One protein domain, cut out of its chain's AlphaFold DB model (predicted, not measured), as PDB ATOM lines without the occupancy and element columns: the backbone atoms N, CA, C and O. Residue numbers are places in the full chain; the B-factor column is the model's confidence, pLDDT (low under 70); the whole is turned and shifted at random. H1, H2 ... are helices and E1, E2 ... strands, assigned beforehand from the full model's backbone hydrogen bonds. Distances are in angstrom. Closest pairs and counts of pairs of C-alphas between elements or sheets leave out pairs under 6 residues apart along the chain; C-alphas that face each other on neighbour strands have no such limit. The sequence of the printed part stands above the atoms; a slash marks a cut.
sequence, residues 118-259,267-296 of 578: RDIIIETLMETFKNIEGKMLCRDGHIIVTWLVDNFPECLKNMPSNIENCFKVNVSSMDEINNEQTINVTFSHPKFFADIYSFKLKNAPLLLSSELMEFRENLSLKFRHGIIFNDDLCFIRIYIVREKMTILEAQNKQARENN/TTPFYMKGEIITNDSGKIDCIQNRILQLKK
ATOM      1  N   ARG A 118     -44.090  -2.028 -43.414       87.88
ATOM      2  CA  ARG A 118     -43.444  -3.318 -43.123       87.88
ATOM      3  C   ARG A 118     -41.966  -3.154 -42.760       87.88
ATOM      4  O   ARG A 118     -41.521  -3.753 -41.790       87.88
ATOM      5  N   ASP A 119     -41.219  -2.373 -43.534       88.12
ATOM      6  CA  ASP A 119     -39.769  -2.232 -43.367       88.12
ATOM      7  C   ASP A 119     -39.458  -1.472 -42.076       88.12
ATOM      8  O   ASP A 119     -38.649  -1.930 -41.278       88.12
ATOM      9  N   ILE A 120     -40.210  -0.397 -41.804       89.12
ATOM     10  CA  ILE A 120     -40.149   0.355 -40.539       89.12
ATOM     11  C   ILE A 120     -40.415  -0.572 -39.341       89.12
ATOM     12  O   ILE A 120     -39.687  -0.533 -38.349       89.12
ATOM     13  N   ILE A 121     -41.436  -1.430 -39.427       90.88
ATOM     14  CA  ILE A 121     -41.765  -2.415 -38.384       90.88
ATOM     15  C   ILE A 121     -40.620  -3.422 -38.180       90.88
ATOM     16  O   ILE A 121     -40.262  -3.711 -37.041       90.88
ATOM     17  N   ILE A 122     -40.033  -3.947 -39.259       91.44
ATOM     18  CA  ILE A 122     -38.947  -4.938 -39.188       91.44
ATOM     19  C   ILE A 122     -37.675  -4.320 -38.598       91.44
ATOM     20  O   ILE A 122     -37.101  -4.904 -37.681       91.44
ATOM     21  N   GLU A 123     -37.282  -3.124 -39.048       90.88
ATOM     22  CA  GLU A 123     -36.154  -2.369 -38.484       90.88
ATOM     23  C   GLU A 123     -36.364  -2.088 -36.989       90.88
ATOM     24  O   GLU A 123     -35.475  -2.357 -36.181       90.88
ATOM     25  N   THR A 124     -37.572  -1.660 -36.599       90.81
ATOM     26  CA  THR A 124     -37.923  -1.427 -35.186       90.81
ATOM     27  C   THR A 124     -37.779  -2.702 -34.349       90.81
ATOM     28  O   THR A 124     -37.280  -2.653 -33.224       90.81
ATOM     29  N   LEU A 125     -38.193  -3.864 -34.867       90.56
ATOM     30  CA  LEU A 125     -38.069  -5.140 -34.154       90.56
ATOM     31  C   LEU A 125     -36.615  -5.613 -34.050       90.56
ATOM     32  O   LEU A 125     -36.204  -6.047 -32.973       90.56
ATOM     33  N   MET A 126     -35.832  -5.486 -35.125       90.50
ATOM     34  CA  MET A 126     -34.389  -5.758 -35.114       90.50
ATOM     35  C   MET A 126     -33.683  -4.912 -34.048       90.50
ATOM     36  O   MET A 126     -32.918  -5.445 -33.245       90.50
ATOM     37  N   GLU A 127     -33.979  -3.610 -33.990       88.12
ATOM     38  CA  GLU A 127     -33.431  -2.706 -32.979       88.12
ATOM     39  C   GLU A 127     -33.905  -3.062 -31.559       88.12
ATOM     40  O   GLU A 127     -33.096  -3.123 -30.631       88.12
ATOM     41  N   THR A 128     -35.192  -3.380 -31.387       86.25
ATOM     42  CA  THR A 128     -35.770  -3.763 -30.088       86.25
ATOM     43  C   THR A 128     -35.074  -5.001 -29.514       86.25
ATOM     44  O   THR A 128     -34.612  -4.973 -28.373       86.25
ATOM     45  N   PHE A 129     -34.934  -6.076 -30.298       86.00
ATOM     46  CA  PHE A 129     -34.267  -7.304 -29.844       86.00
ATOM     47  C   PHE A 129     -32.750  -7.144 -29.667       86.00
ATOM     48  O   PHE A 129     -32.149  -7.885 -28.888       86.00
ATOM     49  N   LYS A 130     -32.133  -6.186 -30.369       83.81
ATOM     50  CA  LYS A 130     -30.710  -5.838 -30.267       83.81
ATOM     51  C   LYS A 130     -30.384  -5.054 -28.995       83.81
ATOM     52  O   LYS A 130     -29.397  -5.364 -28.329       83.81
ATOM     53  N   ASN A 131     -31.196  -4.050 -28.665       79.88
ATOM     54  CA  ASN A 131     -30.913  -3.104 -27.584       79.88
ATOM     55  C   ASN A 131     -31.436  -3.576 -26.213       79.88
ATOM     56  O   ASN A 131     -30.859  -3.212 -25.187       79.88
ATOM     57  N   ILE A 132     -32.506  -4.380 -26.173       77.25
ATOM     58  CA  ILE A 132     -33.201  -4.757 -24.932       77.25
ATOM     59  C   ILE A 132     -32.827  -6.169 -24.467       77.25
ATOM     60  O   ILE A 132     -32.726  -7.113 -25.250       77.25
ATOM     61  N   GLU A 133     -32.665  -6.326 -23.153       80.62
ATOM     62  CA  GLU A 133     -32.397  -7.615 -22.518       80.62
ATOM     63  C   GLU A 133     -33.677  -8.469 -22.411       80.62
ATOM     64  O   GLU A 133     -34.576  -8.193 -21.614       80.62
ATOM     65  N   GLY A 134     -33.744  -9.552 -23.183       78.06
ATOM     66  CA  GLY A 134     -34.798 -10.555 -23.074       78.06
ATOM     67  C   GLY A 134     -34.664 -11.387 -21.794       78.06
ATOM     68  O   GLY A 134     -33.565 -11.707 -21.340       78.06
ATOM     69  N   LYS A 135     -35.786 -11.797 -21.202       78.38
ATOM     70  CA  LYS A 135     -35.832 -12.683 -20.029       78.38
ATOM     71  C   LYS A 135     -36.462 -14.024 -20.386       78.38
ATOM     72  O   LYS A 135     -37.589 -14.068 -20.882       78.38
ATOM     73  N   MET A 136     -35.748 -15.120 -20.119       76.38
ATOM     74  CA  MET A 136     -36.195 -16.482 -20.440       76.38
ATOM     75  C   MET A 136     -36.738 -17.242 -19.221       76.38
ATOM     76  O   MET A 136     -36.130 -17.275 -18.148       76.38
ATOM     77  N   LEU A 137     -37.868 -17.923 -19.428       71.81
ATOM     78  CA  LEU A 137     -38.557 -18.779 -18.465       71.81
ATOM     79  C   LEU A 137     -38.993 -20.098 -19.130       71.81
ATOM     80  O   LEU A 137     -39.858 -20.105 -20.004       71.81
ATOM     81  N   CYS A 138     -38.465 -21.235 -18.673       68.38
ATOM     82  CA  CYS A 138     -38.909 -22.556 -19.131       68.38
ATOM     83  C   CYS A 138     -40.036 -23.077 -18.224       68.38
ATOM     84  O   CYS A 138     -39.848 -23.218 -17.015       68.38
ATOM     85  N   ARG A 139     -41.216 -23.384 -18.774       60.97
ATOM     86  CA  ARG A 139     -42.385 -23.813 -17.987       60.97
ATOM     87  C   ARG A 139     -43.200 -24.866 -18.728       60.97
ATOM     88  O   ARG A 139     -43.577 -24.649 -19.870       60.97
ATOM     89  N   ASP A 140     -43.476 -25.986 -18.060       59.50
ATOM     90  CA  ASP A 140     -44.494 -26.995 -18.399       59.50
ATOM     91  C   ASP A 140     -44.739 -27.202 -19.911       59.50
ATOM     92  O   ASP A 140     -45.783 -26.850 -20.463       59.50
ATOM     93  N   GLY A 141     -43.742 -27.772 -20.596       65.44
ATOM     94  CA  GLY A 141     -43.798 -28.063 -22.035       65.44
ATOM     95  C   GLY A 141     -43.451 -26.898 -22.967       65.44
ATOM     96  O   GLY A 141     -43.560 -27.069 -24.174       65.44
ATOM     97  N   HIS A 142     -43.010 -25.753 -22.441       72.56
ATOM     98  CA  HIS A 142     -42.660 -24.567 -23.228       72.56
ATOM     99  C   HIS A 142     -41.350 -23.919 -22.757       72.56
ATOM    100  O   HIS A 142     -40.928 -24.085 -21.604       72.56
ATOM    101  N   ILE A 143     -40.735 -23.145 -23.648       76.94
ATOM    102  CA  ILE A 143     -39.777 -22.083 -23.328       76.94
ATOM    103  C   ILE A 143     -40.431 -20.758 -23.723       76.94
ATOM    104  O   ILE A 143     -41.064 -20.662 -24.772       76.94
ATOM    105  N   ILE A 144     -40.327 -19.756 -22.856       78.31
ATOM    106  CA  ILE A 144     -40.897 -18.425 -23.061       78.31
ATOM    107  C   ILE A 144     -39.755 -17.418 -22.953       78.31
ATOM    108  O   ILE A 144     -39.048 -17.421 -21.945       78.31
ATOM    109  N   VAL A 145     -39.594 -16.544 -23.946       82.31
ATOM    110  CA  VAL A 145     -38.659 -15.406 -23.889       82.31
ATOM    111  C   VAL A 145     -39.467 -14.118 -23.991       82.31
ATOM    112  O   VAL A 145     -40.321 -14.007 -24.862       82.31
ATOM    113  N   THR A 146     -39.261 -13.172 -23.074       82.44
ATOM    114  CA  THR A 146     -39.993 -11.894 -23.030       82.44
ATOM    115  C   THR A 146     -39.017 -10.726 -22.994       82.44
ATOM    116  O   THR A 146     -38.192 -10.661 -22.087       82.44
ATOM    117  N   TRP A 147     -39.150  -9.791 -23.927       86.38
ATOM    118  CA  TRP A 147     -38.531  -8.470 -23.873       86.38
ATOM    119  C   TRP A 147     -39.549  -7.504 -23.273       86.38
ATOM    120  O   TRP A 147     -40.683  -7.440 -23.749       86.38
ATOM    121  N   LEU A 148     -39.161  -6.803 -22.210       83.62
ATOM    122  CA  LEU A 148     -39.935  -5.700 -21.635       83.62
ATOM    123  C   LEU A 148     -39.412  -4.403 -22.246       83.62
ATOM    124  O   LEU A 148     -38.201  -4.210 -22.298       83.62
ATOM    125  N   VAL A 149     -40.306  -3.546 -22.724       84.94
ATOM    126  CA  VAL A 149     -39.964  -2.313 -23.438       84.94
ATOM    127  C   VAL A 149     -40.484  -1.131 -22.629       84.94
ATOM    128  O   VAL A 149     -41.664  -1.098 -22.310       84.94
ATOM    129  N   ASP A 150     -39.643  -0.151 -22.296       77.44
ATOM    130  CA  ASP A 150     -40.084   0.972 -21.449       77.44
ATOM    131  C   ASP A 150     -41.138   1.851 -22.152       77.44
ATOM    132  O   ASP A 150     -42.111   2.279 -21.535       77.44
ATOM    133  N   ASN A 151     -40.981   2.061 -23.464       82.81
ATOM    134  CA  ASN A 151     -41.945   2.738 -24.334       82.81
ATOM    135  C   ASN A 151     -42.250   1.845 -25.544       82.81
ATOM    136  O   ASN A 151     -41.409   1.707 -26.433       82.81
ATOM    137  N   PHE A 152     -43.434   1.228 -25.596       84.31
ATOM    138  CA  PHE A 152     -43.786   0.330 -26.701       84.31
ATOM    139  C   PHE A 152     -43.900   1.105 -28.037       84.31
ATOM    140  O   PHE A 152     -44.671   2.070 -28.092       84.31
ATOM    141  N   PRO A 153     -43.172   0.727 -29.111       86.19
ATOM    142  CA  PRO A 153     -43.112   1.516 -30.341       86.19
ATOM    143  C   PRO A 153     -44.461   1.659 -31.058       86.19
ATOM    144  O   PRO A 153     -45.188   0.688 -31.268       86.19
ATOM    145  N   GLU A 154     -44.771   2.875 -31.506       83.56
ATOM    146  CA  GLU A 154     -46.080   3.225 -32.078       83.56
ATOM    147  C   GLU A 154     -46.395   2.482 -33.392       83.56
ATOM    148  O   GLU A 154     -47.547   2.142 -33.665       83.56
ATOM    149  N   CYS A 155     -45.362   2.156 -34.176       83.94
ATOM    150  CA  CYS A 155     -45.461   1.321 -35.377       83.94
ATOM    151  C   CYS A 155     -45.820  -0.146 -35.076       83.94
ATOM    152  O   CYS A 155     -46.335  -0.832 -35.958       83.94
ATOM    153  N   LEU A 156     -45.572  -0.623 -33.849       86.50
ATOM    154  CA  LEU A 156     -45.922  -1.973 -33.402       86.50
ATOM    155  C   LEU A 156     -47.314  -2.023 -32.753       86.50
ATOM    156  O   LEU A 156     -47.983  -3.040 -32.891       86.50
ATOM    157  N   LYS A 157     -47.780  -0.938 -32.108       84.88
ATOM    158  CA  LYS A 157     -49.180  -0.826 -31.635       84.88
ATOM    159  C   LYS A 157     -50.158  -0.833 -32.804       84.88
ATOM    160  O   LYS A 157     -51.086  -1.628 -32.863       84.88
ATOM    161  N   ASN A 158     -49.902   0.035 -33.781       76.62
ATOM    162  CA  ASN A 158     -50.744   0.208 -34.964       76.62
ATOM    163  C   ASN A 158     -50.386  -0.802 -36.072       76.62
ATOM    164  O   ASN A 158     -50.519  -0.492 -37.258       76.62
ATOM    165  N   MET A 159     -49.883  -1.989 -35.706       84.19
ATOM    166  CA  MET A 159     -49.470  -3.008 -36.667       84.19
ATOM    167  C   MET A 159     -50.697  -3.576 -37.400       84.19
ATOM    168  O   MET A 159     -51.586  -4.141 -36.765       84.19
ATOM    169  N   PRO A 160     -50.757  -3.494 -38.741       82.81
ATOM    170  CA  PRO A 160     -51.808  -4.152 -39.507       82.81
ATOM    171  C   PRO A 160     -51.757  -5.671 -39.306       82.81
ATOM    172  O   PRO A 160     -50.695  -6.282 -39.435       82.81
ATOM    173  N   SER A 161     -52.900  -6.310 -39.055       81.69
ATOM    174  CA  SER A 161     -52.958  -7.750 -38.747       81.69
ATOM    175  C   SER A 161     -52.449  -8.646 -39.887       81.69
ATOM    176  O   SER A 161     -51.973  -9.751 -39.639       81.69
ATOM    177  N   ASN A 162     -52.472  -8.185 -41.140       82.19
ATOM    178  CA  ASN A 162     -51.844  -8.885 -42.266       82.19
ATOM    179  C   ASN A 162     -50.303  -8.832 -42.235       82.19
ATOM    180  O   ASN A 162     -49.661  -9.718 -42.794       82.19
ATOM    181  N   ILE A 163     -49.709  -7.829 -41.577       85.31
ATOM    182  CA  ILE A 163     -48.270  -7.764 -41.280       85.31
ATOM    183  C   ILE A 163     -47.971  -8.619 -40.039       85.31
ATOM    184  O   ILE A 163     -47.041  -9.419 -40.077       85.31
ATOM    185  N   GLU A 164     -48.799  -8.545 -38.990       83.88
ATOM    186  CA  GLU A 164     -48.638  -9.361 -37.773       83.88
ATOM    187  C   GLU A 164     -48.636 -10.872 -38.078       83.88
ATOM    188  O   GLU A 164     -47.717 -11.598 -37.699       83.88
ATOM    189  N   ASN A 165     -49.608 -11.349 -38.867       84.06
ATOM    190  CA  ASN A 165     -49.719 -12.761 -39.255       84.06
ATOM    191  C   ASN A 165     -48.589 -13.255 -40.191       84.06
ATOM    192  O   ASN A 165     -48.520 -14.451 -40.486       84.06
ATOM    193  N   CYS A 166     -47.698 -12.375 -40.661       87.25
ATOM    194  CA  CYS A 166     -46.507 -12.770 -41.419       87.25
ATOM    195  C   CYS A 166     -45.299 -13.105 -40.526       87.25
ATOM    196  O   CYS A 166     -44.334 -13.682 -41.036       87.25
ATOM    197  N   PHE A 167     -45.322 -12.785 -39.227       88.12
ATOM    198  CA  PHE A 167     -44.247 -13.159 -38.303       88.12
ATOM    199  C   PHE A 167     -44.331 -14.638 -37.911       88.12
ATOM    200  O   PHE A 167     -45.373 -15.138 -37.486       88.12
ATOM    201  N   LYS A 168     -43.209 -15.352 -38.039       87.69
ATOM    202  CA  LYS A 168     -43.094 -16.791 -37.768       87.69
ATOM    203  C   LYS A 168     -41.879 -17.070 -36.895       87.69
ATOM    204  O   LYS A 168     -40.805 -16.514 -37.115       87.69
ATOM    205  N   VAL A 169     -42.061 -17.956 -35.918       88.00
ATOM    206  CA  VAL A 169     -41.001 -18.451 -35.032       88.00
ATOM    207  C   VAL A 169     -40.621 -19.848 -35.509       88.00
ATOM    208  O   VAL A 169     -41.366 -20.806 -35.299       88.00
ATOM    209  N   ASN A 170     -39.475 -19.942 -36.176       88.31
ATOM    210  CA  ASN A 170     -38.960 -21.178 -36.746       88.31
ATOM    211  C   ASN A 170     -37.925 -21.795 -35.799       88.31
ATOM    212  O   ASN A 170     -37.079 -21.084 -35.259       88.31
ATOM    213  N   VAL A 171     -37.981 -23.111 -35.602       87.62
ATOM    214  CA  VAL A 171     -37.050 -23.865 -34.751       87.62
ATOM    215  C   VAL A 171     -36.404 -24.968 -35.574       87.62
ATOM    216  O   VAL A 171     -37.111 -25.780 -36.177       87.62
ATOM    217  N   SER A 172     -35.070 -24.989 -35.589       87.25
ATOM    218  CA  SER A 172     -34.297 -25.997 -36.310       87.25
ATOM    219  C   SER A 172     -34.433 -27.382 -35.680       87.25
ATOM    220  O   SER A 172     -34.617 -27.536 -34.465       87.25
ATOM    221  N   SER A 173     -34.225 -28.399 -36.508       83.88
ATOM    222  CA  SER A 173     -33.840 -29.734 -36.052       83.88
ATOM    223  C   SER A 173     -32.571 -29.678 -35.183       83.88
ATOM    224  O   SER A 173     -31.849 -28.672 -35.166       83.88
ATOM    225  N   MET A 174     -32.347 -30.734 -34.402       82.94
ATOM    226  CA  MET A 174     -31.240 -30.830 -33.451       82.94
ATOM    227  C   MET A 174     -29.896 -30.956 -34.180       82.94
ATOM    228  O   MET A 174     -29.723 -31.856 -34.997       82.94
ATOM    229  N   ASP A 175     -28.928 -30.102 -33.850       84.12
ATOM    230  CA  ASP A 175     -27.519 -30.356 -34.158       84.12
ATOM    231  C   ASP A 175     -26.986 -31.362 -33.128       84.12
ATOM    232  O   ASP A 175     -26.732 -31.010 -31.971       84.12
ATOM    233  N   GLU A 176     -26.858 -32.624 -33.539       81.62
ATOM    234  CA  GLU A 176     -26.373 -33.720 -32.691       81.62
ATOM    235  C   GLU A 176     -24.885 -33.592 -32.324       81.62
ATOM    236  O   GLU A 176     -24.464 -34.113 -31.292       81.62
ATOM    237  N   ILE A 177     -24.090 -32.873 -33.127       82.62
ATOM    238  CA  ILE A 177     -22.645 -32.701 -32.919       82.62
ATOM    239  C   ILE A 177     -22.400 -31.654 -31.828       82.62
ATOM    240  O   ILE A 177     -21.618 -31.876 -30.903       82.62
ATOM    241  N   ASN A 178     -23.082 -30.508 -31.915       81.00
ATOM    242  CA  ASN A 178     -22.912 -29.398 -30.973       81.00
ATOM    243  C   ASN A 178     -23.904 -29.417 -29.799       81.00
ATOM    244  O   ASN A 178     -23.717 -28.659 -28.840       81.00
ATOM    245  N   ASN A 179     -24.927 -30.277 -29.862       78.94
ATOM    246  CA  ASN A 179     -26.061 -30.346 -28.937       78.94
ATOM    247  C   ASN A 179     -26.839 -29.011 -28.878       78.94
ATOM    248  O   ASN A 179     -27.109 -28.473 -27.796       78.94
ATOM    249  N   GLU A 180     -27.151 -28.454 -30.055       85.94
ATOM    250  CA  GLU A 180     -27.737 -27.118 -30.255       85.94
ATOM    251  C   GLU A 180     -29.053 -27.150 -31.051       85.94
ATOM    252  O   GLU A 180     -29.223 -27.947 -31.969       85.94
ATOM    253  N   GLN A 181     -29.965 -26.221 -30.748       85.69
ATOM    254  CA  GLN A 181     -31.080 -25.853 -31.632       85.69
ATOM    255  C   GLN A 181     -31.101 -24.347 -31.858       85.69
ATOM    256  O   GLN A 181     -30.903 -23.574 -30.920       85.69
ATOM    257  N   THR A 182     -31.375 -23.936 -33.094       88.88
ATOM    258  CA  THR A 182     -31.473 -22.530 -33.498       88.88
ATOM    259  C   THR A 182     -32.942 -22.117 -33.562       88.88
ATOM    260  O   THR A 182     -33.766 -22.841 -34.122       88.88
ATOM    261  N   ILE A 183     -33.274 -20.955 -32.999       89.31
ATOM    262  CA  ILE A 183     -34.604 -20.352 -33.048       89.31
ATOM    263  C   ILE A 183     -34.508 -19.025 -33.800       89.31
ATOM    264  O   ILE A 183     -33.824 -18.103 -33.353       89.31
ATOM    265  N   ASN A 184     -35.226 -18.927 -34.918       90.19
ATOM    266  CA  ASN A 184     -35.272 -17.750 -35.781       90.19
ATOM    267  C   ASN A 184     -36.659 -17.102 -35.724       90.19
ATOM    268  O   ASN A 184     -37.678 -17.762 -35.936       90.19
ATOM    269  N   VAL A 185     -36.698 -15.792 -35.493       90.12
ATOM    270  CA  VAL A 185     -37.882 -14.953 -35.703       90.12
ATOM    271  C   VAL A 185     -37.779 -14.374 -37.105       90.12
ATOM    272  O   VAL A 185     -36.824 -13.663 -37.415       90.12
ATOM    273  N   THR A 186     -38.757 -14.682 -37.952       91.56
ATOM    274  CA  THR A 186     -38.732 -14.357 -39.383       91.56
ATOM    275  C   THR A 186     -40.007 -13.635 -39.797       91.56
ATOM    276  O   THR A 186     -41.091 -13.956 -39.310       91.56
ATOM    277  N   PHE A 187     -39.896 -12.670 -40.704       91.75
ATOM    278  CA  PHE A 187     -41.030 -12.113 -41.432       91.75
ATOM    279  C   PHE A 187     -41.163 -12.856 -42.761       91.75
ATOM    280  O   PHE A 187     -40.193 -12.967 -43.508       91.75
ATOM    281  N   SER A 188     -42.352 -13.370 -43.072       88.94
ATOM    282  CA  SER A 188     -42.568 -14.281 -44.198       88.94
ATOM    283  C   SER A 188     -43.872 -13.962 -44.937       88.94
ATOM    284  O   SER A 188     -44.946 -14.435 -44.562       88.94
ATOM    285  N   HIS A 189     -43.751 -13.187 -46.018       86.12
ATOM    286  CA  HIS A 189     -44.835 -12.779 -46.918       86.12
ATOM    287  C   HIS A 189     -44.535 -13.256 -48.360       86.12
ATOM    288  O   HIS A 189     -43.365 -13.286 -48.737       86.12
ATOM    289  N   PRO A 190     -45.525 -13.565 -49.229       81.44
ATOM    290  CA  PRO A 190     -45.293 -14.193 -50.548       81.44
ATOM    291  C   PRO A 190     -44.402 -13.452 -51.568       81.44
ATOM    292  O   PRO A 190     -44.178 -13.960 -52.660       81.44
ATOM    293  N   LYS A 191     -43.924 -12.243 -51.250       83.06
ATOM    294  CA  LYS A 191     -43.001 -11.442 -52.078       83.06
ATOM    295  C   LYS A 191     -41.790 -10.903 -51.301       83.06
ATOM    296  O   LYS A 191     -41.053 -10.084 -51.838       83.06
ATOM    297  N   PHE A 192     -41.639 -11.254 -50.021       83.38
ATOM    298  CA  PHE A 192     -40.612 -10.679 -49.151       83.38
ATOM    299  C   PHE A 192     -40.383 -11.534 -47.900       83.38
ATOM    300  O   PHE A 192     -41.334 -11.889 -47.198       83.38
ATOM    301  N   PHE A 193     -39.116 -11.800 -47.596       89.44
ATOM    302  CA  PHE A 193     -38.671 -12.538 -46.420       89.44
ATOM    303  C   PHE A 193     -37.551 -11.764 -45.717       89.44
ATOM    304  O   PHE A 193     -36.719 -11.162 -46.392       89.44
ATOM    305  N   ALA A 194     -37.529 -11.787 -44.383       89.75
ATOM    306  CA  ALA A 194     -36.440 -11.223 -43.587       89.75
ATOM    307  C   ALA A 194     -36.278 -11.973 -42.258       89.75
ATOM    308  O   ALA A 194     -37.253 -12.160 -41.527       89.75
ATOM    309  N   ASP A 195     -35.046 -12.348 -41.915       89.62
ATOM    310  CA  ASP A 195     -34.686 -12.792 -40.568       89.62
ATOM    311  C   ASP A 195     -34.538 -11.567 -39.655       89.62
ATOM    312  O   ASP A 195     -33.789 -10.644 -39.961       89.62
ATOM    313  N   ILE A 196     -35.273 -11.536 -38.542       90.31
ATOM    314  CA  ILE A 196     -35.359 -10.374 -37.635       90.31
ATOM    315  C   ILE A 196     -34.462 -10.579 -36.415       90.31
ATOM    316  O   ILE A 196     -33.825  -9.648 -35.928       90.31
ATOM    317  N   TYR A 197     -34.450 -11.805 -35.889       89.12
ATOM    318  CA  TYR A 197     -33.690 -12.175 -34.704       89.12
ATOM    319  C   TYR A 197     -33.399 -13.675 -34.701       89.12
ATOM    320  O   TYR A 197     -34.243 -14.474 -35.107       89.12
ATOM    321  N   SER A 198     -32.223 -14.063 -34.210       89.00
ATOM    322  CA  SER A 198     -31.818 -15.461 -34.079       89.00
ATOM    323  C   SER A 198     -31.069 -15.677 -32.769       89.00
ATOM    324  O   SER A 198     -30.230 -14.862 -32.375       89.00
ATOM    325  N   PHE A 199     -31.372 -16.784 -32.096       87.44
ATOM    326  CA  PHE A 199     -30.614 -17.265 -30.949       87.44
ATOM    327  C   PHE A 199     -30.614 -18.790 -30.912       87.44
ATOM    328  O   PHE A 199     -31.576 -19.449 -31.309       87.44
ATOM    329  N   LYS A 200     -29.527 -19.360 -30.406       87.06
ATOM    330  CA  LYS A 200     -29.362 -20.796 -30.203       87.06
ATOM    331  C   LYS A 200     -29.521 -21.163 -28.736       87.06
ATOM    332  O   LYS A 200     -29.138 -20.402 -27.845       87.06
ATOM    333  N   LEU A 201     -30.010 -22.371 -28.484       80.56
ATOM    334  CA  LEU A 201     -30.006 -23.001 -27.169       80.56
ATOM    335  C   LEU A 201     -29.114 -24.248 -27.214       80.56
ATOM    336  O   LEU A 201     -29.409 -25.194 -27.942       80.56
ATOM    337  N   LYS A 202     -28.035 -24.245 -26.425       79.06
ATOM    338  CA  LYS A 202     -27.062 -25.343 -26.310       79.06
ATOM    339  C   LYS A 202     -27.336 -26.166 -25.056       79.06
ATOM    340  O   LYS A 202     -27.683 -25.599 -24.019       79.06
ATOM    341  N   ASN A 203     -27.174 -27.489 -25.109       69.88
ATOM    342  CA  ASN A 203     -27.491 -28.400 -23.994       69.88
ATOM    343  C   ASN A 203     -28.940 -28.225 -23.476       69.88
ATOM    344  O   ASN A 203     -29.230 -28.292 -22.274       69.88
ATOM    345  N   ALA A 204     -29.850 -27.935 -24.406       66.50
ATOM    346  CA  ALA A 204     -31.249 -27.612 -24.165       66.50
ATOM    347  C   ALA A 204     -32.145 -28.866 -24.237       66.50
ATOM    348  O   ALA A 204     -31.748 -29.881 -24.805       66.50
ATOM    349  N   PRO A 205     -33.357 -28.844 -23.652       66.19
ATOM    350  CA  PRO A 205     -34.331 -29.900 -23.900       66.19
ATOM    351  C   PRO A 205     -34.888 -29.795 -25.324       66.19
ATOM    352  O   PRO A 205     -35.289 -28.701 -25.718       66.19
ATOM    353  N   LEU A 206     -35.003 -30.934 -26.016       74.69
ATOM    354  CA  LEU A 206     -35.497 -31.016 -27.393       74.69
ATOM    355  C   LEU A 206     -36.786 -30.201 -27.604       74.69
ATOM    356  O   LEU A 206     -37.805 -30.374 -26.917       74.69
ATOM    357  N   LEU A 207     -36.703 -29.275 -28.547       77.56
ATOM    358  CA  LEU A 207     -37.785 -28.435 -29.024       77.56
ATOM    359  C   LEU A 207     -38.425 -29.076 -30.247       77.56
ATOM    360  O   LEU A 207     -37.723 -29.630 -31.090       77.56
ATOM    361  N   LEU A 208     -39.746 -28.942 -30.353       73.19
ATOM    362  CA  LEU A 208     -40.488 -29.381 -31.528       73.19
ATOM    363  C   LEU A 208     -39.999 -28.568 -32.740       73.19
ATOM    364  O   LEU A 208     -40.099 -27.337 -32.719       73.19
ATOM    365  N   SER A 209     -39.446 -29.219 -33.768       72.94
ATOM    366  CA  SER A 209     -39.022 -28.508 -34.981       72.94
ATOM    367  C   SER A 209     -40.236 -27.942 -35.722       72.94
ATOM    368  O   SER A 209     -41.362 -28.427 -35.579       72.94
ATOM    369  N   SER A 210     -40.028 -26.904 -36.529       69.38
ATOM    370  CA  SER A 210     -41.126 -26.302 -37.301       69.38
ATOM    371  C   SER A 210     -41.633 -27.180 -38.452       69.38
ATOM    372  O   SER A 210     -42.716 -26.923 -38.965       69.38
ATOM    373  N   GLU A 211     -40.896 -28.229 -38.814       57.41
ATOM    374  CA  GLU A 211     -41.301 -29.255 -39.786       57.41
ATOM    375  C   GLU A 211     -42.286 -30.255 -39.156       57.41
ATOM    376  O   GLU A 211     -43.285 -30.618 -39.766       57.41
ATOM    377  N   LEU A 212     -42.099 -30.607 -37.876       50.38
ATOM    378  CA  LEU A 212     -42.993 -31.498 -37.113       50.38
ATOM    379  C   LEU A 212     -44.348 -30.856 -36.731       50.38
ATOM    380  O   LEU A 212     -45.107 -31.412 -35.934       50.38
ATOM    381  N   MET A 213     -44.664 -29.687 -37.293       52.34
ATOM    382  CA  MET A 213     -45.883 -28.912 -37.034       52.34
ATOM    383  C   MET A 213     -47.085 -29.290 -37.917       52.34
ATOM    384  O   MET A 213     -48.126 -28.625 -37.839       52.34
ATOM    385  N   GLU A 214     -46.963 -30.321 -38.756       40.78
ATOM    386  CA  GLU A 214     -48.031 -30.765 -39.656       40.78
ATOM    387  C   GLU A 214     -49.334 -31.152 -38.933       40.78
ATOM    388  O   GLU A 214     -49.356 -31.645 -37.799       40.78
ATOM    389  N   PHE A 215     -50.457 -30.941 -39.624       45.88
ATOM    390  CA  PHE A 215     -51.791 -31.242 -39.113       45.88
ATOM    391  C   PHE A 215     -52.038 -32.756 -39.025       45.88
ATOM    392  O   PHE A 215     -52.680 -33.353 -39.885       45.88
ATOM    393  N   ARG A 216     -51.658 -33.373 -37.901       40.91
ATOM    394  CA  ARG A 216     -52.358 -34.582 -37.441       40.91
ATOM    395  C   ARG A 216     -53.799 -34.180 -37.121       40.91
ATOM    396  O   ARG A 216     -54.041 -33.534 -36.104       40.91
ATOM    397  N   GLU A 217     -54.736 -34.558 -37.988       37.09
ATOM    398  CA  GLU A 217     -56.092 -33.982 -38.127       37.09
ATOM    399  C   GLU A 217     -56.949 -33.934 -36.844       37.09
ATOM    400  O   GLU A 217     -57.908 -33.174 -36.762       37.09
ATOM    401  N   ASN A 218     -56.590 -34.700 -35.808       37.28
ATOM    402  CA  ASN A 218     -57.289 -34.748 -34.519       37.28
ATOM    403  C   ASN A 218     -56.561 -34.021 -33.358       37.28
ATOM    404  O   ASN A 218     -57.006 -34.089 -32.212       37.28
ATOM    405  N   LEU A 219     -55.459 -33.300 -33.616       40.47
ATOM    406  CA  LEU A 219     -54.714 -32.511 -32.619       40.47
ATOM    407  C   LEU A 219     -54.856 -31.001 -32.870       40.47
ATOM    408  O   LEU A 219     -53.950 -30.324 -33.346       40.47
ATOM    409  N   SER A 220     -56.017 -30.457 -32.494       36.03
ATOM    410  CA  SER A 220     -56.390 -29.049 -32.696       36.03
ATOM    411  C   SER A 220     -55.333 -28.034 -32.209       36.03
ATOM    412  O   SER A 220     -55.162 -27.893 -30.996       36.03
ATOM    413  N   LEU A 221     -54.718 -27.287 -33.139       41.06
ATOM    414  CA  LEU A 221     -54.231 -25.883 -33.080       41.06
ATOM    415  C   LEU A 221     -53.411 -25.348 -31.872       41.06
ATOM    416  O   LEU A 221     -52.983 -24.199 -31.903       41.06
ATOM    417  N   LYS A 222     -53.161 -26.124 -30.814       46.75
ATOM    418  CA  LYS A 222     -52.742 -25.625 -29.484       46.75
ATOM    419  C   LYS A 222     -51.239 -25.686 -29.191       46.75
ATOM    420  O   LYS A 222     -50.838 -25.387 -28.071       46.75
ATOM    421  N   PHE A 223     -50.426 -26.101 -30.160       52.03
ATOM    422  CA  PHE A 223     -49.002 -26.404 -29.962       52.03
ATOM    423  C   PHE A 223     -48.093 -25.786 -31.033       52.03
ATOM    424  O   PHE A 223     -47.068 -26.364 -31.367       52.03
ATOM    425  N   ARG A 224     -48.456 -24.614 -31.570       64.50
ATOM    426  CA  ARG A 224     -47.561 -23.832 -32.439       64.50
ATOM    427  C   ARG A 224     -46.574 -23.012 -31.606       64.50
ATOM    428  O   ARG A 224     -46.935 -22.531 -30.531       64.50
ATOM    429  N   HIS A 225     -45.375 -22.788 -32.139       78.44
ATOM    430  CA  HIS A 225     -44.556 -21.642 -31.730       78.44
ATOM    431  C   HIS A 225     -45.269 -20.348 -32.134       78.44
ATOM    432  O   HIS A 225     -46.036 -20.337 -33.101       78.44
ATOM    433  N   GLY A 226     -45.016 -19.255 -31.426       79.06
ATOM    434  CA  GLY A 226     -45.654 -17.979 -31.732       79.06
ATOM    435  C   GLY A 226     -44.960 -16.792 -31.090       79.06
ATOM    436  O   GLY A 226     -44.264 -16.929 -30.083       79.06
ATOM    437  N   ILE A 227     -45.172 -15.622 -31.681       85.62
ATOM    438  CA  ILE A 227     -44.835 -14.328 -31.099       85.62
ATOM    439  C   ILE A 227     -46.131 -13.659 -30.628       85.62
ATOM    440  O   ILE A 227     -47.181 -13.852 -31.233       85.62
ATOM    441  N   ILE A 228     -46.067 -12.924 -29.522       83.81
ATOM    442  CA  ILE A 228     -47.149 -12.083 -29.014       83.81
ATOM    443  C   ILE A 228     -46.577 -10.696 -28.764       83.81
ATOM    444  O   ILE A 228     -45.639 -10.536 -27.974       83.81
ATOM    445  N   PHE A 229     -47.175  -9.709 -29.416       85.50
ATOM    446  CA  PHE A 229     -47.015  -8.297 -29.113       85.50
ATOM    447  C   PHE A 229     -48.074  -7.912 -28.073       85.50
ATOM    448  O   PHE A 229     -49.215  -8.370 -28.148       85.50
ATOM    449  N   ASN A 230     -47.704  -7.132 -27.061       81.75
ATOM    450  CA  ASN A 230     -48.665  -6.591 -26.108       81.75
ATOM    451  C   ASN A 230     -48.215  -5.202 -25.659       81.75
ATOM    452  O   ASN A 230     -47.225  -5.053 -24.946       81.75
ATOM    453  N   ASP A 231     -48.953  -4.200 -26.106       83.69
ATOM    454  CA  ASP A 231     -48.745  -2.787 -25.831       83.69
ATOM    455  C   ASP A 231     -49.248  -2.385 -24.438       83.69
ATOM    456  O   ASP A 231     -48.514  -1.704 -23.729       83.69
ATOM    457  N   ASP A 232     -50.407  -2.897 -23.995       77.81
ATOM    458  CA  ASP A 232     -50.960  -2.710 -22.633       77.81
ATOM    459  C   ASP A 232     -49.934  -2.934 -21.504       77.81
ATOM    460  O   ASP A 232     -49.928  -2.235 -20.490       77.81
ATOM    461  N   LEU A 233     -49.087  -3.960 -21.652       78.06
ATOM    462  CA  LEU A 233     -48.066  -4.364 -20.678       78.06
ATOM    463  C   LEU A 233     -46.641  -4.213 -21.243       78.06
ATOM    464  O   LEU A 233     -45.711  -4.848 -20.738       78.06
ATOM    465  N   CYS A 234     -46.498  -3.414 -22.307       84.56
ATOM    466  CA  CYS A 234     -45.274  -3.093 -23.040       84.56
ATOM    467  C   CYS A 234     -44.272  -4.259 -23.185       84.56
ATOM    468  O   CYS A 234     -43.102  -4.141 -22.808       84.56
ATOM    469  N   PHE A 235     -44.695  -5.403 -23.733       84.81
ATOM    470  CA  PHE A 235     -43.802  -6.542 -23.963       84.81
ATOM    471  C   PHE A 235     -43.920  -7.168 -25.353       84.81
ATOM    472  O   PHE A 235     -44.984  -7.221 -25.967       84.81
ATOM    473  N   ILE A 236     -42.808  -7.748 -25.803       85.81
ATOM    474  CA  ILE A 236     -42.760  -8.674 -26.938       85.81
ATOM    475  C   ILE A 236     -42.361 -10.043 -26.393       85.81
ATOM    476  O   ILE A 236     -41.378 -10.162 -25.658       85.81
ATOM    477  N   ARG A 237     -43.131 -11.090 -26.703       84.44
ATOM    478  CA  ARG A 237     -42.931 -12.425 -26.127       84.44
ATOM    479  C   ARG A 237     -42.957 -13.525 -27.174       84.44
ATOM    480  O   ARG A 237     -43.927 -13.671 -27.904       84.44
ATOM    481  N   ILE A 238     -41.929 -14.361 -27.159       86.12
ATOM    482  CA  ILE A 238     -41.826 -15.573 -27.966       86.12
ATOM    483  C   ILE A 238     -42.212 -16.777 -27.100       86.12
ATOM    484  O   ILE A 238     -41.697 -16.950 -25.992       86.12
ATOM    485  N   TYR A 239     -43.099 -17.620 -27.622       81.31
ATOM    486  CA  TYR A 239     -43.473 -18.921 -27.077       81.31
ATOM    487  C   TYR A 239     -42.927 -20.024 -27.982       81.31
ATOM    488  O   TYR A 239     -43.224 -20.063 -29.175       81.31
ATOM    489  N   ILE A 240     -42.157 -20.937 -27.396       82.56
ATOM    490  CA  ILE A 240     -41.548 -22.085 -28.070       82.56
ATOM    491  C   ILE A 240     -42.071 -23.356 -27.407       82.56
ATOM    492  O   ILE A 240     -42.043 -23.488 -26.179       82.56
ATOM    493  N   VAL A 241     -42.543 -24.303 -28.210       75.25
ATOM    494  CA  VAL A 241     -43.098 -25.575 -27.747       75.25
ATOM    495  C   VAL A 241     -41.995 -26.627 -27.669       75.25
ATOM    496  O   VAL A 241     -41.224 -26.833 -28.604       75.25
ATOM    497  N   ARG A 242     -41.914 -27.307 -26.525       73.94
ATOM    498  CA  ARG A 242     -40.976 -28.411 -26.308       73.94
ATOM    499  C   ARG A 242     -41.575 -29.707 -26.820       73.94
ATOM    500  O   ARG A 242     -42.771 -29.949 -26.630       73.94
ATOM    501  N   GLU A 243     -40.744 -30.567 -27.387       69.12
ATOM    502  CA  GLU A 243     -41.194 -31.892 -27.779       69.12
ATOM    503  C   GLU A 243     -41.528 -32.711 -26.520       69.12
ATOM    504  O   GLU A 243     -40.736 -32.809 -25.579       69.12
ATOM    505  N   LYS A 244     -42.754 -33.243 -26.451       60.59
ATOM    506  CA  LYS A 244     -43.272 -33.910 -25.243       60.59
ATOM    507  C   LYS A 244     -43.022 -35.415 -25.197       60.59
ATOM    508  O   LYS A 244     -43.311 -36.007 -24.160       60.59
ATOM    509  N   MET A 245     -42.519 -36.011 -26.278       48.84
ATOM    510  CA  MET A 245     -42.342 -37.459 -26.401       48.84
ATOM    511  C   MET A 245     -41.222 -37.955 -25.479       48.84
ATOM    512  O   MET A 245     -41.512 -38.469 -24.401       48.84
ATOM    513  N   THR A 246     -39.957 -37.702 -25.823       49.38
ATOM    514  CA  THR A 246     -38.775 -38.355 -25.220       49.38
ATOM    515  C   THR A 246     -38.780 -38.489 -23.687       49.38
ATOM    516  O   THR A 246     -38.656 -39.598 -23.170       49.38
ATOM    517  N   ILE A 247     -38.954 -37.400 -22.925       50.91
ATOM    518  CA  ILE A 247     -38.893 -37.441 -21.447       50.91
ATOM    519  C   ILE A 247     -40.074 -38.220 -20.849       50.91
ATOM    520  O   ILE A 247     -39.897 -38.998 -19.909       50.91
ATOM    521  N   LEU A 248     -41.283 -37.997 -21.367       52.06
ATOM    522  CA  LEU A 248     -42.509 -38.561 -20.804       52.06
ATOM    523  C   LEU A 248     -42.688 -40.021 -21.249       52.06
ATOM    524  O   LEU A 248     -43.187 -40.845 -20.487       52.06
ATOM    525  N   GLU A 249     -42.192 -40.374 -22.433       49.38
ATOM    526  CA  GLU A 249     -42.104 -41.749 -22.924       49.38
ATOM    527  C   GLU A 249     -41.016 -42.550 -22.213       49.38
ATOM    528  O   GLU A 249     -41.298 -43.675 -21.815       49.38
ATOM    529  N   ALA A 250     -39.835 -41.983 -21.944       53.00
ATOM    530  CA  ALA A 250     -38.815 -42.645 -21.126       53.00
ATOM    531  C   ALA A 250     -39.331 -42.942 -19.705       53.00
ATOM    532  O   ALA A 250     -39.193 -44.063 -19.216       53.00
ATOM    533  N   GLN A 251     -40.006 -41.976 -19.070       54.16
ATOM    534  CA  GLN A 251     -40.624 -42.165 -17.753       54.16
ATOM    535  C   GLN A 251     -41.789 -43.167 -17.790       54.16
ATOM    536  O   GLN A 251     -41.894 -44.011 -16.903       54.16
ATOM    537  N   ASN A 252     -42.634 -43.140 -18.828       53.94
ATOM    538  CA  ASN A 252     -43.701 -44.129 -19.010       53.94
ATOM    539  C   ASN A 252     -43.153 -45.537 -19.283       53.94
ATOM    540  O   ASN A 252     -43.723 -46.504 -18.786       53.94
ATOM    541  N   LYS A 253     -42.076 -45.665 -20.066       55.09
ATOM    542  CA  LYS A 253     -41.402 -46.934 -20.369       55.09
ATOM    543  C   LYS A 253     -40.823 -47.532 -19.090       55.09
ATOM    544  O   LYS A 253     -41.243 -48.617 -18.701       55.09
ATOM    545  N   GLN A 254     -40.018 -46.761 -18.359       58.06
ATOM    546  CA  GLN A 254     -39.442 -47.183 -17.083       58.06
ATOM    547  C   GLN A 254     -40.518 -47.504 -16.025       58.06
ATOM    548  O   GLN A 254     -40.358 -48.440 -15.245       58.06
ATOM    549  N   ALA A 255     -41.647 -46.784 -16.007       58.62
ATOM    550  CA  ALA A 255     -42.771 -47.100 -15.123       58.62
ATOM    551  C   ALA A 255     -43.498 -48.401 -15.519       58.62
ATOM    552  O   ALA A 255     -43.848 -49.183 -14.636       58.62
ATOM    553  N   ARG A 256     -43.695 -48.661 -16.820       60.16
ATOM    554  CA  ARG A 256     -44.284 -49.913 -17.335       60.16
ATOM    555  C   ARG A 256     -43.389 -51.118 -17.042       60.16
ATOM    556  O   ARG A 256     -43.883 -52.116 -16.535       60.16
ATOM    557  N   GLU A 257     -42.085 -50.990 -17.280       65.81
ATOM    558  CA  GLU A 257     -41.068 -52.018 -16.998       65.81
ATOM    559  C   GLU A 257     -41.010 -52.403 -15.508       65.81
ATOM    560  O   GLU A 257     -40.669 -53.533 -15.176       65.81
ATOM    561  N   ASN A 258     -41.409 -51.497 -14.607       60.22
ATOM    562  CA  ASN A 258     -41.446 -51.718 -13.157       60.22
ATOM    563  C   ASN A 258     -42.869 -51.964 -12.596       60.22
ATOM    564  O   ASN A 258     -43.089 -51.783 -11.398       60.22
ATOM    565  N   ASN A 259     -43.854 -52.337 -13.431       55.28
ATOM    566  CA  ASN A 259     -45.262 -52.557 -13.036       55.28
ATOM    567  C   ASN A 259     -45.920 -51.374 -12.277       55.28
ATOM    568  O   ASN A 259     -46.898 -51.533 -11.538       55.28
ATOM    569  N   THR A 267     -46.490 -32.780 -12.660       36.00
ATOM    570  CA  THR A 267     -45.975 -31.458 -13.058       36.00
ATOM    571  C   THR A 267     -44.622 -31.236 -12.388       36.00
ATOM    572  O   THR A 267     -44.511 -30.502 -11.405       36.00
ATOM    573  N   THR A 268     -43.602 -31.946 -12.867       34.56
ATOM    574  CA  THR A 268     -42.231 -31.845 -12.355       34.56
ATOM    575  C   THR A 268     -41.604 -30.554 -12.894       34.56
ATOM    576  O   THR A 268     -41.374 -30.477 -14.102       34.56
ATOM    577  N   PRO A 269     -41.332 -29.525 -12.062       35.25
ATOM    578  CA  PRO A 269     -40.843 -28.240 -12.553       35.25
ATOM    579  C   PRO A 269     -39.453 -28.415 -13.169       35.25
ATOM    580  O   PRO A 269     -38.471 -28.668 -12.468       35.25
ATOM    581  N   PHE A 270     -39.386 -28.319 -14.496       41.91
ATOM    582  CA  PHE A 270     -38.148 -28.522 -15.235       41.91
ATOM    583  C   PHE A 270     -37.189 -27.350 -15.031       41.91
ATOM    584  O   PHE A 270     -37.562 -26.186 -15.151       41.91
ATOM    585  N   TYR A 271     -35.930 -27.692 -14.797       48.06
ATOM    586  CA  TYR A 271     -34.826 -26.764 -14.641       48.06
ATOM    587  C   TYR A 271     -33.913 -26.878 -15.857       48.06
ATOM    588  O   TYR A 271     -33.297 -27.925 -16.064       48.06
ATOM    589  N   MET A 272     -33.818 -25.816 -16.660       52.12
ATOM    590  CA  MET A 272     -32.847 -25.780 -17.751       52.12
ATOM    591  C   MET A 272     -31.420 -25.866 -17.187       52.12
ATOM    592  O   MET A 272     -31.106 -25.267 -16.162       52.12
ATOM    593  N   LYS A 273     -30.570 -26.668 -17.835       51.44
ATOM    594  CA  LYS A 273     -29.111 -26.662 -17.634       51.44
ATOM    595  C   LYS A 273     -28.364 -26.046 -18.820       51.44
ATOM    596  O   LYS A 273     -27.160 -25.852 -18.714       51.44
ATOM    597  N   GLY A 274     -29.074 -25.801 -19.919       55.62
ATOM    598  CA  GLY A 274     -28.516 -25.300 -21.160       55.62
ATOM    599  C   GLY A 274     -28.126 -23.829 -21.118       55.62
ATOM    600  O   GLY A 274     -28.546 -23.059 -20.244       55.62
ATOM    601  N   GLU A 275     -27.334 -23.474 -22.113       63.12
ATOM    602  CA  GLU A 275     -26.777 -22.154 -22.370       63.12
ATOM    603  C   GLU A 275     -27.530 -21.510 -23.540       63.12
ATOM    604  O   GLU A 275     -28.131 -22.202 -24.365       63.12
ATOM    605  N   ILE A 276     -27.522 -20.179 -23.594       69.06
ATOM    606  CA  ILE A 276     -28.081 -19.413 -24.709       69.06
ATOM    607  C   ILE A 276     -26.901 -18.797 -25.450       69.06
ATOM    608  O   ILE A 276     -26.082 -18.126 -24.823       69.06
ATOM    609  N   ILE A 277     -26.820 -19.022 -26.758       70.94
ATOM    610  CA  ILE A 277     -25.822 -18.399 -27.628       70.94
ATOM    611  C   ILE A 277     -26.577 -17.443 -28.548       70.94
ATOM    612  O   ILE A 277     -27.438 -17.848 -29.325       70.94
ATOM    613  N   THR A 278     -26.288 -16.157 -28.411       66.62
ATOM    614  CA  THR A 278     -26.900 -15.060 -29.167       66.62
ATOM    615  C   THR A 278     -25.863 -14.471 -30.106       66.62
ATOM    616  O   THR A 278     -24.729 -14.269 -29.675       66.62
ATOM    617  N   ASN A 279     -26.247 -14.141 -31.340       55.34
ATOM    618  CA  ASN A 279     -25.326 -13.625 -32.357       55.34
ATOM    619  C   ASN A 279     -24.978 -12.141 -32.081       55.34
ATOM    620  O   ASN A 279     -25.531 -11.218 -32.679       55.34
ATOM    621  N   ASP A 280     -24.100 -11.943 -31.098       47.56
ATOM    622  CA  ASP A 280     -23.288 -10.750 -30.813       47.56
ATOM    623  C   ASP A 280     -23.999  -9.411 -30.556       47.56
ATOM    624  O   ASP A 280     -23.379  -8.350 -30.639       47.56
ATOM    625  N   SER A 281     -25.283  -9.410 -30.172       48.31
ATOM    626  CA  SER A 281     -25.925  -8.164 -29.721       48.31
ATOM    627  C   SER A 281     -27.046  -8.315 -28.684       48.31
ATOM    628  O   SER A 281     -26.842  -7.958 -27.522       48.31
ATOM    629  N   GLY A 282     -28.207  -8.851 -29.068       54.97
ATOM    630  CA  GLY A 282     -29.346  -9.024 -28.162       54.97
ATOM    631  C   GLY A 282     -29.043 -10.009 -27.030       54.97
ATOM    632  O   GLY A 282     -28.660 -11.145 -27.297       54.97
ATOM    633  N   LYS A 283     -29.229  -9.596 -25.771       65.88
ATOM    634  CA  LYS A 283     -28.905 -10.397 -24.573       65.88
ATOM    635  C   LYS A 283     -30.146 -11.106 -24.036       65.88
ATOM    636  O   LYS A 283     -31.195 -10.477 -23.932       65.88
ATOM    637  N   ILE A 284     -30.023 -12.375 -23.630       66.19
ATOM    638  CA  ILE A 284     -31.112 -13.120 -22.974       66.19
ATOM    639  C   ILE A 284     -30.650 -13.671 -21.614       66.19
ATOM    640  O   ILE A 284     -29.798 -14.555 -21.550       66.19
ATOM    641  N   ASP A 285     -31.248 -13.201 -20.515       65.00
ATOM    642  CA  ASP A 285     -31.003 -13.715 -19.157       65.00
ATOM    643  C   ASP A 285     -31.965 -14.858 -18.815       65.00
ATOM    644  O   ASP A 285     -33.191 -14.703 -18.731       65.00
ATOM    645  N   CYS A 286     -31.385 -16.034 -18.580       66.25
ATOM    646  CA  CYS A 286     -32.087 -17.182 -18.033       66.25
ATOM    647  C   CYS A 286     -32.206 -17.048 -16.507       66.25
ATOM    648  O   CYS A 286     -31.406 -17.599 -15.740       66.25
ATOM    649  N   ILE A 287     -33.284 -16.392 -16.065       59.44
ATOM    650  CA  ILE A 287     -33.643 -16.218 -14.646       59.44
ATOM    651  C   ILE A 287     -33.602 -17.562 -13.892       59.44
ATOM    652  O   ILE A 287     -33.188 -17.631 -12.732       59.44
ATOM    653  N   GLN A 288     -33.970 -18.666 -14.554       57.47
ATOM    654  CA  GLN A 288     -33.907 -20.006 -13.967       57.47
ATOM    655  C   GLN A 288     -32.480 -20.516 -13.736       57.47
ATOM    656  O   GLN A 288     -32.240 -21.111 -12.685       57.47
ATOM    657  N   ASN A 289     -31.527 -20.256 -14.638       53.12
ATOM    658  CA  ASN A 289     -30.115 -20.603 -14.431       53.12
ATOM    659  C   ASN A 289     -29.554 -19.843 -13.220       53.12
ATOM    660  O   ASN A 289     -28.876 -20.439 -12.381       53.12
ATOM    661  N   ARG A 290     -29.924 -18.568 -13.051       55.25
ATOM    662  CA  ARG A 290     -29.558 -17.751 -11.882       55.25
ATOM    663  C   ARG A 290     -30.165 -18.294 -10.580       55.25
ATOM    664  O   ARG A 290     -29.447 -18.487  -9.599       55.25
ATOM    665  N   ILE A 291     -31.456 -18.642 -10.574       54.91
ATOM    666  CA  ILE A 291     -32.124 -19.299  -9.431       54.91
ATOM    667  C   ILE A 291     -31.491 -20.668  -9.118       54.91
ATOM    668  O   ILE A 291     -31.354 -21.033  -7.951       54.91
ATOM    669  N   LEU A 292     -31.073 -21.430 -10.131       52.41
ATOM    670  CA  LEU A 292     -30.382 -22.712  -9.966       52.41
ATOM    671  C   LEU A 292     -28.983 -22.559  -9.381       52.41
ATOM    672  O   LEU A 292     -28.612 -23.342  -8.511       52.41
ATOM    673  N   GLN A 293     -28.211 -21.575  -9.839       52.16
ATOM    674  CA  GLN A 293     -26.899 -21.258  -9.278       52.16
ATOM    675  C   GLN A 293     -27.028 -20.838  -7.811       52.16
ATOM    676  O   GLN A 293     -26.292 -21.364  -6.981       52.16
ATOM    677  N   LEU A 294     -28.023 -20.009  -7.469       51.03
ATOM    678  CA  LEU A 294     -28.343 -19.643  -6.083       51.03
ATOM    679  C   LEU A 294     -28.753 -20.860  -5.236       51.03
ATOM    680  O   LEU A 294     -28.241 -21.045  -4.137       51.03
ATOM    681  N   LYS A 295     -29.618 -21.749  -5.741       52.34
ATOM    682  CA  LYS A 295     -29.964 -22.996  -5.032       52.34
ATOM    683  C   LYS A 295     -28.747 -23.910  -4.848       52.34
ATOM    684  O   LYS A 295     -28.573 -24.471  -3.772       52.34
ATOM    685  N   LYS A 296     -27.885 -24.040  -5.863       47.62
ATOM    686  CA  LYS A 296     -26.645 -24.832  -5.796       47.62
ATOM    687  C   LYS A 296     -25.611 -24.228  -4.844       47.62
ATOM    688  O   LYS A 296     -24.930 -24.995  -4.175       47.62
TER     689      LYS A 296
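AT A GLANCE: This is residues 118 to 259 and 267 to 296 of the 578 residues of an uncharacterized protein of Strongyloides venezuelensis (UniProt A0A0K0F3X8). Two twisted sheets, E6 E7 E2 E1 E9 and E3 E4 E5 E8, form a sandwich with their strands crossed, and their edges come close where E3 meets E6 and E8 meets E9. H1 packs over E5 at one end of this sandwich and reaches E2 of the other sheet, while at the far end residues 248 to 259, mostly H4, stick out as an arm. The printed part has 172 residues, with five named helices and nine named strands in the order H1 E1 E2 H2 H3 E3 E4 E5 E6 E7 H4 E8 E9 H5; the sheet E6 E7 E2 E1 E9 is mixed, the sheet E3 E4 E5 E8 all antiparallel, and the class is mixed. The whole is compact, with a radius of gyration of the C-alphas of 17.5 A and spans of 59 by 45 by 34 A.

HOW THE PARTS SIT: Start with H1, residues 118 to 131. It is on the sheet of E3, residues 167 to 171, E4, residues 180 to 189, E5, residues 192 to 202, and E8, residues 275 to 278, in two layers, a helix on one face of a sheet. Its height over the sheet is 9.8 A, and it runs along the strands, at 12 degrees to E5 on the local plane; look at the C-alphas of Met 126 and Ile 196, the closest of H1 and E5, 5.3 A apart. Next come E1, residues 134 to 139, and E2, residues 142 to 148, a hairpin with N 137 and O 144 2.8 A apart. H2, residues 154 to 157, only just touches H1, with 3 pairs of C-alphas within 8 A, the closest those of Ile 121 and Cys 155 at 6.1 A; H1 does this with residues 120 to 121 alone. H3, residues 161 to 164, only grazes the sheet E3 E4 E5 E8. E3, E4 and E5 make a meander, each strand the antiparallel neighbour of the one before; find N 168 and O 186 at 2.8 A, and N 183 and O 199 at 2.8 A. E6, residues 226 to 230, and E7, residues 235 to 241, are a hairpin with N 228 and O 237 at 2.8 A, and E7 is antiparallel to E2, with N 147 and O 236 at 2.8 A. H4, residues 245 to 257, is on neither sheet. E8 is antiparallel to E5, with N 200 and O 277 at 2.8 A. E9, residues 284 to 286, is parallel to E1, with N 136 and O 285 at 2.9 A. H5, residues 287 to 296, only grazes the sheet E6 E7 E2 E1 E9; the C-alphas of Met 136 and Ile 287, the closest of E1 and H5, are 6.3 A apart. The two sheets form a sandwich, face to face, with strands at 56 degrees. In H1, H4 and H5 every O i to N i+4 pair is within hydrogen-bond range; H2 and H3 are too short for one.

IN THESE COORDINATES: Find C-alpha 118 at (-43.444, -3.318, -43.123); from there H1 runs 20.0 A to C-alpha 131. E4 measures 27.8 A, and E5 runs 30.3 A from C-alpha 192 at (-40.612, -10.679, -49.151). H4 covers 17.4 A, and H5 ends at C-alpha 296, (-26.645, -24.832, -5.796).

THE WHOLE: The farthest C-alphas, those of Ile 120 and Asn 259, are 59.9 A apart. Residues 260 to 266 are not printed, and C-alphas 259 and 267 are 21.1 A apart across the cut. The link from E5 to E6, residues 203 to 225, is long, and residues 214 to 220 in it stand free. Mean pLDDT of the printed part is 72.1; look for values under 70 in 68 residues, among them residues 210 to 224 and 243 to 259.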